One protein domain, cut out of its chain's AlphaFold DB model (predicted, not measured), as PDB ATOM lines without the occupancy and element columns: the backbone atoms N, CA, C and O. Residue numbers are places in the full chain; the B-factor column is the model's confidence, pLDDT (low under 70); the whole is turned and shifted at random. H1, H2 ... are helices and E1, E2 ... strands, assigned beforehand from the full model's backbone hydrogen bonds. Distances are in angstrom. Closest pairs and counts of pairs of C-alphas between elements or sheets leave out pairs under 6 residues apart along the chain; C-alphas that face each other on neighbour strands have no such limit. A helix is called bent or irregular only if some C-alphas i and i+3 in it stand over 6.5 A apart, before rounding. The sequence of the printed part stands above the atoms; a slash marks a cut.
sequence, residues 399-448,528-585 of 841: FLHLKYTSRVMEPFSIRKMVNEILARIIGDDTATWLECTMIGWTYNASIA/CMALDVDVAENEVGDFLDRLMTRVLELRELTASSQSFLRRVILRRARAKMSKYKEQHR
ATOM      1  N   PHE A 399      15.367  72.634 170.721       86.88
ATOM      2  CA  PHE A 399      15.899  71.335 170.299       86.88
ATOM      3  C   PHE A 399      16.736  71.507 169.033       86.88
ATOM      4  O   PHE A 399      16.228  71.910 167.988       86.88
ATOM      5  N   LEU A 400      18.025  71.187 169.120       90.81
ATOM      6  CA  LEU A 400      18.955  71.235 167.997       90.81
ATOM      7  C   LEU A 400      19.576  69.869 167.786       90.81
ATOM      8  O   LEU A 400      20.042  69.229 168.724       90.81
ATOM      9  N   HIS A 401      19.595  69.428 166.537       90.62
ATOM     10  CA  HIS A 401      20.181  68.152 166.171       90.62
ATOM     11  C   HIS A 401      21.440  68.366 165.334       90.62
ATOM     12  O   HIS A 401      21.464  69.202 164.423       90.62
ATOM     13  N   LEU A 402      22.474  67.594 165.660       91.75
ATOM     14  CA  LEU A 402      23.690  67.432 164.872       91.75
ATOM     15  C   LEU A 402      23.582  66.118 164.095       91.75
ATOM     16  O   LEU A 402      23.330  65.066 164.693       91.75
ATOM     17  N   LYS A 403      23.735  66.151 162.770       91.62
ATOM     18  CA  LYS A 403      23.679  64.923 161.972       91.62
ATOM     19  C   LYS A 403      24.966  64.111 162.158       91.62
ATOM     20  O   LYS A 403      26.067  64.644 162.088       91.62
ATOM     21  N   TYR A 404      24.848  62.807 162.392       90.56
ATOM     22  CA  TYR A 404      25.997  61.902 162.429       90.56
ATOM     23  C   TYR A 404      26.414  61.566 160.994       90.56
ATOM     24  O   TYR A 404      25.886  60.642 160.375       90.56
ATOM     25  N   THR A 405      27.321  62.368 160.438       89.75
ATOM     26  CA  THR A 405      27.769  62.236 159.044       89.75
ATOM     27  C   THR A 405      29.065  61.445 158.900       89.75
ATOM     28  O   THR A 405      29.337  60.917 157.826       89.75
ATOM     29  N   SER A 406      29.853  61.326 159.969       89.19
ATOM     30  CA  SER A 406      31.169  60.693 159.928       89.19
ATOM     31  C   SER A 406      31.588  60.173 161.296       89.19
ATOM     32  O   SER A 406      31.311  60.778 162.336       89.19
ATOM     33  N   ARG A 407      32.341  59.072 161.294       88.88
ATOM     34  CA  ARG A 407      32.822  58.429 162.521       88.88
ATOM     35  C   ARG A 407      33.832  59.288 163.293       88.88
ATOM     36  O   ARG A 407      33.951  59.167 164.509       88.88
ATOM     37  N   VAL A 408      34.495  60.242 162.632       91.06
ATOM     38  CA  VAL A 408      35.420  61.192 163.289       91.06
ATOM     39  C   VAL A 408      34.735  62.129 164.294       91.06
ATOM     40  O   VAL A 408      35.424  62.864 165.002       91.06
ATOM     41  N   MET A 409      33.397  62.115 164.359       91.56
ATOM     42  CA  MET A 409      32.583  62.883 165.305       91.56
ATOM     43  C   MET A 409      32.380  62.177 166.657       91.56
ATOM     44  O   MET A 409      32.082  62.840 167.647       91.56
ATOM     45  N   GLU A 410      32.618  60.862 166.742       88.75
ATOM     46  CA  GLU A 410      32.531  60.069 167.984       88.75
ATOM     47  C   GLU A 410      33.416  60.545 169.157       88.75
ATOM     48  O   GLU A 410      32.974  60.450 170.305       88.75
ATOM     49  N   PRO A 411      34.646  61.062 168.955       86.12
ATOM     50  CA  PRO A 411      35.568  61.323 170.055       86.12
ATOM     51  C   PRO A 411      35.290  62.629 170.814       86.12
ATOM     52  O   PRO A 411      36.053  62.970 171.725       86.12
ATOM     53  N   PHE A 412      34.266  63.418 170.459       83.75
ATOM     54  CA  PHE A 412      34.002  64.668 171.172       83.75
ATOM     55  C   PHE A 412      32.520  64.990 171.381       83.75
ATOM     56  O   PHE A 412      31.663  64.794 170.532       83.75
ATOM     57  N   SER A 413      32.239  65.588 172.541       91.06
ATOM     58  CA  SER A 413      30.952  66.214 172.840       91.06
ATOM     59  C   SER A 413      30.954  67.652 172.325       91.06
ATOM     60  O   SER A 413      31.727  68.480 172.818       91.06
ATOM     61  N   ILE A 414      30.084  67.952 171.353       91.56
ATOM     62  CA  ILE A 414      29.940  69.308 170.805       91.56
ATOM     63  C   ILE A 414      29.560  70.311 171.903       91.56
ATOM     64  O   ILE A 414      30.200  71.349 172.014       91.56
ATOM     65  N   ARG A 415      28.633  69.953 172.807       93.19
ATOM     66  CA  ARG A 415      28.246  70.792 173.955       93.19
ATOM     67  C   ARG A 415      29.448  71.145 174.821       93.19
ATOM     68  O   ARG A 415      29.674  72.313 175.110       93.19
ATOM     69  N   LYS A 416      30.224  70.136 175.235       92.00
ATOM     70  CA  LYS A 416      31.398  70.355 176.088       92.00
ATOM     71  C   LYS A 416      32.412  71.264 175.395       92.00
ATOM     72  O   LYS A 416      32.967  72.150 176.026       92.00
ATOM     73  N   MET A 417      32.627  71.064 174.095       93.56
ATOM     74  CA  MET A 417      33.538  71.894 173.311       93.56
ATOM     75  C   MET A 417      33.071  73.348 173.226       93.56
ATOM     76  O   MET A 417      33.890  74.243 173.421       93.56
ATOM     77  N   VAL A 418      31.782  73.572 172.953       93.06
ATOM     78  CA  VAL A 418      31.193  74.912 172.890       93.06
ATOM     79  C   VAL A 418      31.303  75.595 174.254       93.06
ATOM     80  O   VAL A 418      31.876  76.675 174.318       93.06
ATOM     81  N   ASN A 419      30.887  74.941 175.344       93.31
ATOM     82  CA  ASN A 419      30.976  75.502 176.699       93.31
ATOM     83  C   ASN A 419      32.415  75.845 177.107       93.31
ATOM     84  O   ASN A 419      32.662  76.925 177.623       93.31
ATOM     85  N   GLU A 420      33.385  74.960 176.846       93.06
ATOM     86  CA  GLU A 420      34.798  75.237 177.152       93.06
ATOM     87  C   GLU A 420      35.339  76.452 176.385       93.06
ATOM     88  O   GLU A 420      36.201  77.173 176.884       93.06
ATOM     89  N   ILE A 421      34.884  76.657 175.146       93.06
ATOM     90  CA  ILE A 421      35.329  77.777 174.314       93.06
ATOM     91  C   ILE A 421      34.617  79.072 174.718       93.06
ATOM     92  O   ILE A 421      35.278  80.106 174.789       93.06
ATOM     93  N   LEU A 422      33.320  79.014 175.031       92.81
ATOM     94  CA  LEU A 422      32.558  80.146 175.561       92.81
ATOM     95  C   LEU A 422      33.151  80.632 176.886       92.81
ATOM     96  O   LEU A 422      33.490  81.808 176.991       92.81
ATOM     97  N   ALA A 423      33.407  79.718 177.829       91.94
ATOM     98  CA  ALA A 423      34.023  80.046 179.113       91.94
ATOM     99  C   ALA A 423      35.391  80.720 178.938       91.94
ATOM    100  O   ALA A 423      35.720  81.683 179.622       91.94
ATOM    101  N   ARG A 424      36.178  80.257 177.961       91.75
ATOM    102  CA  ARG A 424      37.510  80.806 177.683       91.75
ATOM    103  C   ARG A 424      37.493  82.173 176.992       91.75
ATOM    104  O   ARG A 424      38.445  82.928 177.164       91.75
ATOM    105  N   ILE A 425      36.505  82.450 176.139       88.69
ATOM    106  CA  ILE A 425      36.470  83.669 175.310       88.69
ATOM    107  C   ILE A 425      35.647  84.777 175.966       88.69
ATOM    108  O   ILE A 425      36.032  85.938 175.876       88.69
ATOM    109  N   ILE A 426      34.524  84.423 176.586       88.12
ATOM    110  CA  ILE A 426      33.564  85.371 177.161       88.12
ATOM    111  C   ILE A 426      33.718  85.432 178.684       88.12
ATOM    112  O   ILE A 426      33.712  86.522 179.246       88.12
ATOM    113  N   GLY A 427      33.895  84.281 179.340       86.69
ATOM    114  CA  GLY A 427      34.021  84.170 180.796       86.69
ATOM    115  C   GLY A 427      33.113  83.093 181.396       86.69
ATOM    116  O   GLY A 427      32.273  82.499 180.709       86.69
ATOM    117  N   ASP A 428      33.281  82.843 182.694       83.56
ATOM    118  CA  ASP A 428      32.614  81.747 183.417       83.56
ATOM    119  C   ASP A 428      31.080  81.895 183.498       83.56
ATOM    120  O   ASP A 428      30.372  80.896 183.638       83.56
ATOM    121  N   ASP A 429      30.553  83.107 183.293       84.69
ATOM    122  CA  ASP A 429      29.111  83.407 183.272       84.69
ATOM    123  C   ASP A 429      28.356  82.713 182.118       84.69
ATOM    124  O   ASP A 429      27.127  82.679 182.092       84.69
ATOM    125  N   THR A 430      29.075  82.107 181.167       87.19
ATOM    126  CA  THR A 430      28.491  81.372 180.031       87.19
ATOM    127  C   THR A 430      28.051  79.942 180.353       87.19
ATOM    128  O   THR A 430      27.493  79.259 179.490       87.19
ATOM    129  N   ALA A 431      28.283  79.459 181.579       81.88
ATOM    130  CA  ALA A 431      27.998  78.077 181.971       81.88
ATOM    131  C   ALA A 431      26.524  77.668 181.772       81.88
ATOM    132  O   ALA A 431      26.251  76.504 181.462       81.88
ATOM    133  N   THR A 432      25.598  78.620 181.903       86.81
ATOM    134  CA  THR A 432      24.146  78.395 181.839       86.81
ATOM    135  C   THR A 432      23.541  78.596 180.446       86.81
ATOM    136  O   THR A 432      22.424  78.152 180.202       86.81
ATOM    137  N   TRP A 433      24.273  79.180 179.489       90.50
ATOM    138  CA  TRP A 433      23.718  79.618 178.193       90.50
ATOM    139  C   TRP A 433      23.141  78.479 177.340       90.50
ATOM    140  O   TRP A 433      22.302  78.694 176.473       90.50
ATOM    141  N   LEU A 434      23.585  77.237 177.562       89.69
ATOM    142  CA  LEU A 434      23.065  76.059 176.860       89.69
ATOM    143  C   LEU A 434      22.172  75.166 177.740       89.69
ATOM    144  O   LEU A 434      21.850  74.054 177.312       89.69
ATOM    145  N   GLU A 435      21.787  75.579 178.952       86.81
ATOM    146  CA  GLU A 435      20.984  74.748 179.869       86.81
ATOM    147  C   GLU A 435      19.593  74.430 179.307       86.81
ATOM    148  O   GLU A 435      19.202  73.261 179.300       86.81
ATOM    149  N   CYS A 436      18.903  75.421 178.735       85.56
ATOM    150  CA  CYS A 436      17.577  75.249 178.122       85.56
ATOM    151  C   CYS A 436      17.625  74.708 176.680       85.56
ATOM    152  O   CYS A 436      16.587  74.476 176.060       85.56
ATOM    153  N   THR A 437      18.821  74.477 176.128       87.88
ATOM    154  CA  THR A 437      18.992  73.924 174.777       87.88
ATOM    155  C   THR A 437      19.261  72.430 174.862       87.88
ATOM    156  O   THR A 437      20.253  72.023 175.459       87.88
ATOM    157  N   MET A 438      18.459  71.587 174.217       88.00
ATOM    158  CA  MET A 438      18.762  70.169 174.028       88.00
ATOM    159  C   MET A 438      19.552  69.973 172.731       88.00
ATOM    160  O   MET A 438      19.101  70.358 171.656       88.00
ATOM    161  N   ILE A 439      20.731  69.350 172.833       90.62
ATOM    162  CA  ILE A 439      21.562  69.006 171.672       90.62
ATOM    163  C   ILE A 439      21.481  67.496 171.476       90.62
ATOM    164  O   ILE A 439      22.035  66.739 172.277       90.62
ATOM    165  N   GLY A 440      20.750  67.084 170.446       88.81
ATOM    166  CA  GLY A 440      20.564  65.697 170.043       88.81
ATOM    167  C   GLY A 440      21.414  65.314 168.833       88.81
ATOM    168  O   GLY A 440      22.048  66.155 168.194       88.81
ATOM    169  N   TRP A 441      21.390  64.026 168.507       88.38
ATOM    170  CA  TRP A 441      21.959  63.492 167.276       88.38
ATOM    171  C   TRP A 441      20.838  63.075 166.330       88.38
ATOM    172  O   TRP A 441      19.871  62.442 166.755       88.38
ATOM    173  N   THR A 442      20.993  63.386 165.046       86.94
ATOM    174  CA  THR A 442      20.216  62.752 163.976       86.94
ATOM    175  C   THR A 442      21.108  61.733 163.295       86.94
ATOM    176  O   THR A 442      22.160  62.079 162.765       86.94
ATOM    177  N   TYR A 443      20.700  60.473 163.310       84.56
ATOM    178  CA  TYR A 443      21.477  59.395 162.716       84.56
ATOM    179  C   TYR A 443      20.967  59.049 161.322       84.56
ATOM    180  O   TYR A 443      19.803  59.283 160.996       84.56
ATOM    181  N   ASN A 444      21.850  58.478 160.504       80.75
ATOM    182  CA  ASN A 444      21.452  57.880 159.238       80.75
ATOM    183  C   ASN A 444      20.602  56.624 159.474       80.75
ATOM    184  O   ASN A 444      20.464  56.135 160.598       80.75
ATOM    185  N   ALA A 445      20.023  56.117 158.388       84.25
ATOM    186  CA  ALA A 445      19.147  54.961 158.431       84.25
ATOM    187  C   ALA A 445      19.846  53.745 159.073       84.25
ATOM    188  O   ALA A 445      21.035  53.500 158.855       84.25
ATOM    189  N   SER A 446      19.105  53.002 159.896       89.56
ATOM    190  CA  SER A 446      19.633  51.857 160.643       89.56
ATOM    191  C   SER A 446      20.028  50.704 159.718       89.56
ATOM    192  O   SER A 446      19.655  50.668 158.543       89.56
ATOM    193  N   ILE A 447      20.732  49.708 160.256       90.62
ATOM    194  CA  ILE A 447      21.045  48.459 159.545       90.62
ATOM    195  C   ILE A 447      19.774  47.821 158.955       90.62
ATOM    196  O   ILE A 447      19.808  47.331 157.824       90.62
ATOM    197  N   ALA A 448      18.635  47.901 159.656       91.19
ATOM    198  CA  ALA A 448      17.343  47.424 159.163       91.19
ATOM    199  C   ALA A 448      16.975  48.006 157.796       91.19
ATOM    200  O   ALA A 448      16.520  47.265 156.937       91.19
ATOM    201  N   CYS A 528      28.388  52.051 160.827       78.56
ATOM    202  CA  CYS A 528      29.576  52.893 160.969       78.56
ATOM    203  C   CYS A 528      29.784  53.711 159.687       78.56
ATOM    204  O   CYS A 528      29.833  53.134 158.605       78.56
ATOM    205  N   MET A 529      29.954  55.027 159.815       83.00
ATOM    206  CA  MET A 529      30.241  55.910 158.680       83.00
ATOM    207  C   MET A 529      31.737  55.906 158.329       83.00
ATOM    208  O   MET A 529      32.582  55.536 159.150       83.00
ATOM    209  N   ALA A 530      32.070  56.360 157.120       85.06
ATOM    210  CA  ALA A 530      33.454  56.593 156.712       85.06
ATOM    211  C   ALA A 530      34.152  57.654 157.593       85.06
ATOM    212  O   ALA A 530      33.504  58.465 158.262       85.06
ATOM    213  N   LEU A 531      35.491  57.653 157.588       88.94
ATOM    214  CA  LEU A 531      36.316  58.656 158.271       88.94
ATOM    215  C   LEU A 531      36.541  59.890 157.380       88.94
ATOM    216  O   LEU A 531      37.636  60.119 156.850       88.94
ATOM    217  N   ASP A 532      35.495  60.701 157.239       90.81
ATOM    218  CA  ASP A 532      35.519  61.953 156.477       90.81
ATOM    219  C   ASP A 532      35.532  63.165 157.420       90.81
ATOM    220  O   ASP A 532      34.607  63.349 158.212       90.81
ATOM    221  N   VAL A 533      36.607  63.959 157.385       93.88
ATOM    222  CA  VAL A 533      36.758  65.146 158.245       93.88
ATOM    223  C   VAL A 533      36.024  66.344 157.657       93.88
ATOM    224  O   VAL A 533      35.450  67.118 158.414       93.88
ATOM    225  N   ASP A 534      36.004  66.488 156.335       94.56
ATOM    226  CA  ASP A 534      35.447  67.671 155.685       94.56
ATOM    227  C   ASP A 534      33.916  67.635 155.722       94.56
ATOM    228  O   ASP A 534      33.280  68.627 156.076       94.56
ATOM    229  N   VAL A 535      33.313  66.464 155.491       93.38
ATOM    230  CA  VAL A 535      31.862  66.269 155.650       93.38
ATOM    231  C   VAL A 535      31.426  66.465 157.109       93.38
ATOM    232  O   VAL A 535      30.381  67.062 157.373       93.38
ATOM    233  N   ALA A 536      32.225  65.984 158.068       94.19
ATOM    234  CA  ALA A 536      31.955  66.176 159.494       94.19
ATOM    235  C   ALA A 536      32.031  67.650 159.899       94.19
ATOM    236  O   ALA A 536      31.207  68.130 160.676       94.19
ATOM    237  N   GLU A 537      33.032  68.368 159.392       96.38
ATOM    238  CA  GLU A 537      33.231  69.779 159.693       96.38
ATOM    239  C   GLU A 537      32.123  70.654 159.129       96.38
ATOM    240  O   GLU A 537      31.655  71.537 159.844       96.38
ATOM    241  N   ASN A 538      31.679  70.386 157.899       96.81
ATOM    242  CA  ASN A 538      30.567  71.110 157.290       96.81
ATOM    243  C   ASN A 538      29.298  70.984 158.144       96.81
ATOM    244  O   ASN A 538      28.699  71.997 158.493       96.81
ATOM    245  N   GLU A 539      28.953  69.774 158.599       96.31
ATOM    246  CA  GLU A 539      27.791  69.571 159.478       96.31
ATOM    247  C   GLU A 539      27.959  70.251 160.846       96.31
ATOM    248  O   GLU A 539      27.005  70.826 161.371       96.31
ATOM    249  N   VAL A 540      29.164  70.238 161.436       96.50
ATOM    250  CA  VAL A 540      29.428  71.013 162.662       96.50
ATOM    251  C   VAL A 540      29.267  72.510 162.397       96.50
ATOM    252  O   VAL A 540      28.719  73.213 163.242       96.50
ATOM    253  N   GLY A 541      29.703  72.999 161.236       96.56
ATOM    254  CA  GLY A 541      29.499  74.375 160.793       96.56
ATOM    255  C   GLY A 541      28.020  74.731 160.740       96.56
ATOM    256  O   GLY A 541      27.591  75.651 161.437       96.56
ATOM    257  N   ASP A 542      27.229  73.966 160.001       96.38
ATOM    258  CA  ASP A 542      25.792  74.207 159.853       96.38
ATOM    259  C   ASP A 542      25.065  74.126 161.202       96.38
ATOM    260  O   ASP A 542      24.173  74.925 161.501       96.38
ATOM    261  N   PHE A 543      25.461  73.186 162.065       96.25
ATOM    262  CA  PHE A 543      24.947  73.093 163.427       96.25
ATOM    263  C   PHE A 543      25.248  74.349 164.250       96.25
ATOM    264  O   PHE A 543      24.365  74.831 164.961       96.25
ATOM    265  N   LEU A 544      26.464  74.893 164.159       96.25
ATOM    266  CA  LEU A 544      26.826  76.119 164.868       96.25
ATOM    267  C   LEU A 544      26.015  77.319 164.373       96.25
ATOM    268  O   LEU A 544      25.613  78.129 165.201       96.25
ATOM    269  N   ASP A 545      25.702  77.413 163.079       95.00
ATOM    270  CA  ASP A 545      24.843  78.493 162.563       95.00
ATOM    271  C   ASP A 545      23.425  78.400 163.137       95.00
ATOM    272  O   ASP A 545      22.860  79.394 163.607       95.00
ATOM    273  N   ARG A 546      22.869  77.181 163.195       95.25
ATOM    274  CA  ARG A 546      21.573  76.932 163.845       95.25
ATOM    275  C   ARG A 546      21.615  77.270 165.336       95.25
ATOM    276  O   ARG A 546      20.665  77.861 165.844       95.25
ATOM    277  N   LEU A 547      22.706  76.928 166.023       94.44
ATOM    278  CA  LEU A 547      22.908  77.216 167.443       94.44
ATOM    279  C   LEU A 547      22.950  78.724 167.716       94.44
ATOM    280  O   LEU A 547      22.198  79.198 168.563       94.44
ATOM    281  N   MET A 548      23.758  79.475 166.962       94.06
ATOM    282  CA  MET A 548      23.881  80.934 167.104       94.06
ATOM    283  C   MET A 548      22.566  81.662 166.796       94.06
ATOM    284  O   MET A 548      22.276  82.696 167.384       94.06
ATOM    285  N   THR A 549      21.741  81.107 165.905       93.31
ATOM    286  CA  THR A 549      20.444  81.701 165.543       93.31
ATOM    287  C   THR A 549      19.358  81.435 166.592       93.31
ATOM    288  O   THR A 549      18.453  82.252 166.769       93.31
ATOM    289  N   ARG A 550      19.400  80.273 167.261       91.69
ATOM    290  CA  ARG A 550      18.309  79.782 168.126       91.69
ATOM    291  C   ARG A 550      18.525  80.025 169.619       91.69
ATOM    292  O   ARG A 550      17.537  80.049 170.343       91.69
ATOM    293  N   VAL A 551      19.765  80.198 170.074       91.12
ATOM    294  CA  VAL A 551      20.088  80.501 171.478       91.12
ATOM    295  C   VAL A 551      20.175  82.014 171.655       91.12
ATOM    296  O   VAL A 551      20.953  82.663 170.958       91.12
ATOM    297  N   LEU A 552      19.375  82.568 172.568       89.31
ATOM    298  CA  LEU A 552      19.219  84.015 172.745       89.31
ATOM    299  C   LEU A 552      20.557  84.697 173.057       89.31
ATOM    300  O   LEU A 552      20.949  85.628 172.360       89.31
ATOM    301  N   GLU A 553      21.287  84.170 174.034       91.50
ATOM    302  CA  GLU A 553      22.551  84.716 174.525       91.50
ATOM    303  C   GLU A 553      23.633  84.712 173.438       91.50
ATOM    304  O   GLU A 553      24.431  85.640 173.326       91.50
ATOM    305  N   LEU A 554      23.640  83.683 172.583       90.88
ATOM    306  CA  LEU A 554      24.560  83.602 171.449       90.88
ATOM    307  C   LEU A 554      24.166  84.553 170.317       90.88
ATOM    308  O   LEU A 554      25.045  85.135 169.680       90.88
ATOM    309  N   ARG A 555      22.863  84.734 170.088       91.56
ATOM    310  CA  ARG A 555      22.320  85.638 169.069       91.56
ATOM    311  C   ARG A 555      22.629  87.103 169.374       91.56
ATOM    312  O   ARG A 555      22.816  87.882 168.445       91.56
ATOM    313  N   GLU A 556      22.692  87.467 170.654       91.50
ATOM    314  CA  GLU A 556      22.985  88.830 171.120       91.50
ATOM    315  C   GLU A 556      24.471  89.212 171.026       91.50
ATOM    316  O   GLU A 556      24.823  90.390 171.121       91.50
ATOM    317  N   LEU A 557      25.363  88.248 170.780       90.94
ATOM    318  CA  LEU A 557      26.769  88.540 170.518       90.94
ATOM    319  C   LEU A 557      26.944  89.328 169.216       90.94
ATOM    320  O   LEU A 557      26.244  89.106 168.230       90.94
ATOM    321  N   THR A 558      27.966  90.187 169.167       92.56
ATOM    322  CA  THR A 558      28.323  90.897 167.932       92.56
ATOM    323  C   THR A 558      28.703  89.917 166.818       92.56
ATOM    324  O   THR A 558      29.276  88.853 167.070       92.56
ATOM    325  N   ALA A 559      28.464  90.298 165.559       91.88
ATOM    326  CA  ALA A 559      28.804  89.466 164.401       91.88
ATOM    327  C   ALA A 559      30.293  89.059 164.378       91.88
ATOM    328  O   ALA A 559      30.634  87.933 164.008       91.88
ATOM    329  N   SER A 560      31.190  89.944 164.832       91.88
ATOM    330  CA  SER A 560      32.617  89.638 164.976       91.88
ATOM    331  C   SER A 560      32.876  88.561 166.031       91.88
ATOM    332  O   SER A 560      33.669  87.652 165.785       91.88
ATOM    333  N   SER A 561      32.192  88.623 167.179       90.69
ATOM    334  CA  SER A 561      32.314  87.639 168.259       90.69
ATOM    335  C   SER A 561      31.743  86.282 167.855       90.69
ATOM    336  O   SER A 561      32.400  85.264 168.067       90.69
ATOM    337  N   GLN A 562      30.580  86.252 167.194       91.12
ATOM    338  CA  GLN A 562      29.999  85.016 166.657       91.12
ATOM    339  C   GLN A 562      30.927  84.365 165.618       91.12
ATOM    340  O   GLN A 562      31.221  83.171 165.701       91.12
ATOM    341  N   SER A 563      31.462  85.158 164.681       94.00
ATOM    342  CA  SER A 563      32.411  84.688 163.659       94.00
ATOM    343  C   SER A 563      33.711  84.157 164.273       94.00
ATOM    344  O   SER A 563      34.233  83.115 163.857       94.00
ATOM    345  N   PHE A 564      34.230  84.834 165.301       93.62
ATOM    346  CA  PHE A 564      35.411  84.390 166.033       93.62
ATOM    347  C   PHE A 564      35.158  83.071 166.776       93.62
ATOM    348  O   PHE A 564      35.931  82.124 166.608       93.62
ATOM    349  N   LEU A 565      34.052  82.966 167.519       93.38
ATOM    350  CA  LEU A 565      33.639  81.743 168.213       93.38
ATOM    351  C   LEU A 565      33.509  80.565 167.248       93.38
ATOM    352  O   LEU A 565      34.137  79.527 167.466       93.38
ATOM    353  N   ARG A 566      32.770  80.748 166.147       95.38
ATOM    354  CA  ARG A 566      32.608  79.744 165.087       95.38
ATOM    355  C   ARG A 566      33.962  79.226 164.608       95.38
ATOM    356  O   ARG A 566      34.199  78.020 164.592       95.38
ATOM    357  N   ARG A 567      34.883  80.135 164.276       96.56
ATOM    358  CA  ARG A 567      36.220  79.792 163.774       96.56
ATOM    359  C   ARG A 567      37.038  78.996 164.791       96.56
ATOM    360  O   ARG A 567      37.721  78.044 164.412       96.56
ATOM    361  N   VAL A 568      36.991  79.374 166.070       96.12
ATOM    362  CA  VAL A 568      37.733  78.683 167.137       96.12
ATOM    363  C   VAL A 568      37.156  77.289 167.397       96.12
ATOM    364  O   VAL A 568      37.925  76.332 167.516       96.12
ATOM    365  N   ILE A 569      35.825  77.155 167.430       95.19
ATOM    366  CA  ILE A 569      35.144  75.865 167.614       95.19
ATOM    367  C   ILE A 569      35.455  74.928 166.446       95.19
ATOM    368  O   ILE A 569      35.932  73.819 166.688       95.19
ATOM    369  N   LEU A 570      35.283  75.379 165.199       96.62
ATOM    370  CA  LEU A 570      35.566  74.563 164.014       96.62
ATOM    371  C   LEU A 570      37.031  74.133 163.949       96.62
ATOM    372  O   LEU A 570      37.314  72.954 163.760       96.62
ATOM    373  N   ARG A 571      37.978  75.040 164.220       96.50
ATOM    374  CA  ARG A 571      39.407  74.691 164.265       96.50
ATOM    375  C   ARG A 571      39.694  73.602 165.301       96.50
ATOM    376  O   ARG A 571      40.465  72.679 165.037       96.50
ATOM    377  N   ARG A 572      39.082  73.696 166.487       95.19
ATOM    378  CA  ARG A 572      39.255  72.699 167.552       95.19
ATOM    379  C   ARG A 572      38.590  71.367 167.200       95.19
ATOM    380  O   ARG A 572      39.160  70.318 167.507       95.19
ATOM    381  N   ALA A 573      37.424  71.405 166.559       95.56
ATOM    382  CA  ALA A 573      36.732  70.232 166.047       95.56
ATOM    383  C   ALA A 573      37.583  69.518 164.985       95.56
ATOM    384  O   ALA A 573      37.935  68.356 165.196       95.56
ATOM    385  N   ARG A 574      38.047  70.234 163.948       96.19
ATOM    386  CA  ARG A 574      38.933  69.709 162.893       96.19
ATOM    387  C   ARG A 574      40.169  69.028 163.464       96.19
ATOM    388  O   ARG A 574      40.508  67.919 163.056       96.19
ATOM    389  N   ALA A 575      40.834  69.656 164.436       95.31
ATOM    390  CA  ALA A 575      42.029  69.096 165.066       95.31
ATOM    391  C   ALA A 575      41.743  67.763 165.783       95.31
ATOM    392  O   ALA A 575      42.504  66.806 165.640       95.31
ATOM    393  N   LYS A 576      40.629  67.672 166.528       95.19
ATOM    394  CA  LYS A 576      40.216  66.419 167.183       95.19
ATOM    395  C   LYS A 576      39.831  65.341 166.169       95.19
ATOM    396  O   LYS A 576      40.279  64.206 166.314       95.19
ATOM    397  N   MET A 577      39.049  65.697 165.150       95.12
ATOM    398  CA  MET A 577      38.627  64.784 164.084       95.12
ATOM    399  C   MET A 577      39.829  64.228 163.310       95.12
ATOM    400  O   MET A 577      39.929  63.023 163.106       95.12
ATOM    401  N   SER A 578      40.779  65.092 162.944       94.62
ATOM    402  CA  SER A 578      41.992  64.707 162.209       94.62
ATOM    403  C   SER A 578      42.879  63.776 163.035       94.62
ATOM    404  O   SER A 578      43.341  62.756 162.532       94.62
ATOM    405  N   LYS A 579      43.051  64.068 164.334       94.19
ATOM    406  CA  LYS A 579      43.779  63.184 165.256       94.19
ATOM    407  C   LYS A 579      43.128  61.803 165.345       94.19
ATOM    408  O   LYS A 579      43.826  60.795 165.326       94.19
ATOM    409  N   TYR A 580      41.800  61.755 165.439       92.81
ATOM    410  CA  TYR A 580      41.066  60.496 165.486       92.81
ATOM    411  C   TYR A 580      41.189  59.711 164.177       92.81
ATOM    412  O   TYR A 580      41.422  58.505 164.218       92.81
ATOM    413  N   LYS A 581      41.097  60.389 163.024       91.38
ATOM    414  CA  LYS A 581      41.296  59.776 161.705       91.38
ATOM    415  C   LYS A 581      42.677  59.130 161.583       91.38
ATOM    416  O   LYS A 581      42.751  57.988 161.146       91.38
ATOM    417  N   GLU A 582      43.740  59.801 162.029       90.62
ATOM    418  CA  GLU A 582      45.100  59.238 161.996       90.62
ATOM    419  C   GLU A 582      45.220  57.980 162.871       90.62
ATOM    420  O   GLU A 582      45.758  56.960 162.440       90.62
ATOM    421  N   GLN A 583      44.635  58.007 164.075       89.38
ATOM    422  CA  GLN A 583      44.610  56.853 164.985       89.38
ATOM    423  C   GLN A 583      43.827  55.653 164.423       89.38
ATOM    424  O   GLN A 583      44.091  54.519 164.813       89.38
ATOM    425  N   HIS A 584      42.890  55.889 163.500       85.12
ATOM    426  CA  HIS A 584      41.993  54.874 162.937       85.12
ATOM    427  C   HIS A 584      42.148  54.712 161.420       85.12
ATOM    428  O   HIS A 584      41.250  54.193 160.759       85.12
ATOM    429  N   ARG A 585      43.300  55.099 160.859       75.38
ATOM    430  CA  ARG A 585      43.585  55.095 159.411       75.38
ATOM    431  C   ARG A 585      43.346  53.756 158.701       75.38
ATOM    432  O   ARG A 585      43.170  53.720 157.490       75.38
TER     433      ARG A 585
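What this domain is: This is residues 399 to 448 and 528 to 585 of the 841 residues of an uncharacterized protein of Chara braunii (UniProt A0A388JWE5). Two long helices, H3 and H5, run side by side in opposite directions, with the shorter H1 packed at a slant on H5 and a small two-stranded ribbon whose strand E1 packs on H3. H2 sits at the end of H1, and H4 at the turn between H3 and H5. The printed part has 108 residues, with five named helices and two named strands in the order E1, H1, H2, E2, H3, H4, H5; the sheet E1, E2 is parallel and the class mostly helix. The whole is compact, with a radius of gyration of the C-alphas of 14.2 A and spans of 41 by 29 by 21 A.

How they stand to each other: E1, residues 399 to 403, is the parallel neighbour of E2, residues 437 to 442, with N 400 and O 438 within hydrogen-bond range at 2.9 A. Between them come H1, residues 414 to 425, and H2, residues 428 to 432: a strand-helix-strand unit, two parallel neighbour strands joined through helices, with a right-handed crossover. H1, with residues 419 to 423 alone, touches H2; their closest C-alphas, of Ala 423 and Thr 430, are 5.8 A apart. The closest C-alphas of E1 and H3, residues 533 to 550, are those of Leu 402 and Phe 543, 6.0 A apart. H3 touches H4, residues 552 to 555, only at the corner, Met 548 and Leu 554 having the closest C-alphas, 5.1 A apart. H3 touches H5, residues 559 to 583, at a shallow tilt of 31 degrees, opposite ways; the closest C-alphas, of Val 533 and Met 577, are 6.1 A apart. H5, with residues 565 to 569 alone, touches H1 at a steep tilt of 51 degrees, opposite ways; the C-alphas of Val 418 and Ile 569 are closest, 6.7 A apart. Every O i to N i+4 pair is within hydrogen-bond range in H1, H3 and H5; H2 has 0 of 1, with 1 of 2 O i to N i+3 pairs, and H4 is too short for an O i to N i+4 pair.

Where its parts are: E1 begins at C-alpha 399 (15.899, 71.335, 170.299) and H5 ends at C-alpha 583 (44.610, 56.853, 164.985). From first to last C-alpha H1 is 16.4 A, H3 25.5 A and H5 36.2 A long. H2 is irregular, C-alphas 429 and 432 being 7.2 A apart.

The domain as a whole: The two farthest C-alphas, of Gly 427 and Ala 448, are 45.8 A apart. Residues 449 to 527 are not printed, and C-alphas 448 and 528 are 13.5 A apart across the cut. Of the links printed whole, none is long. No printed residue is under 70 in pLDDT.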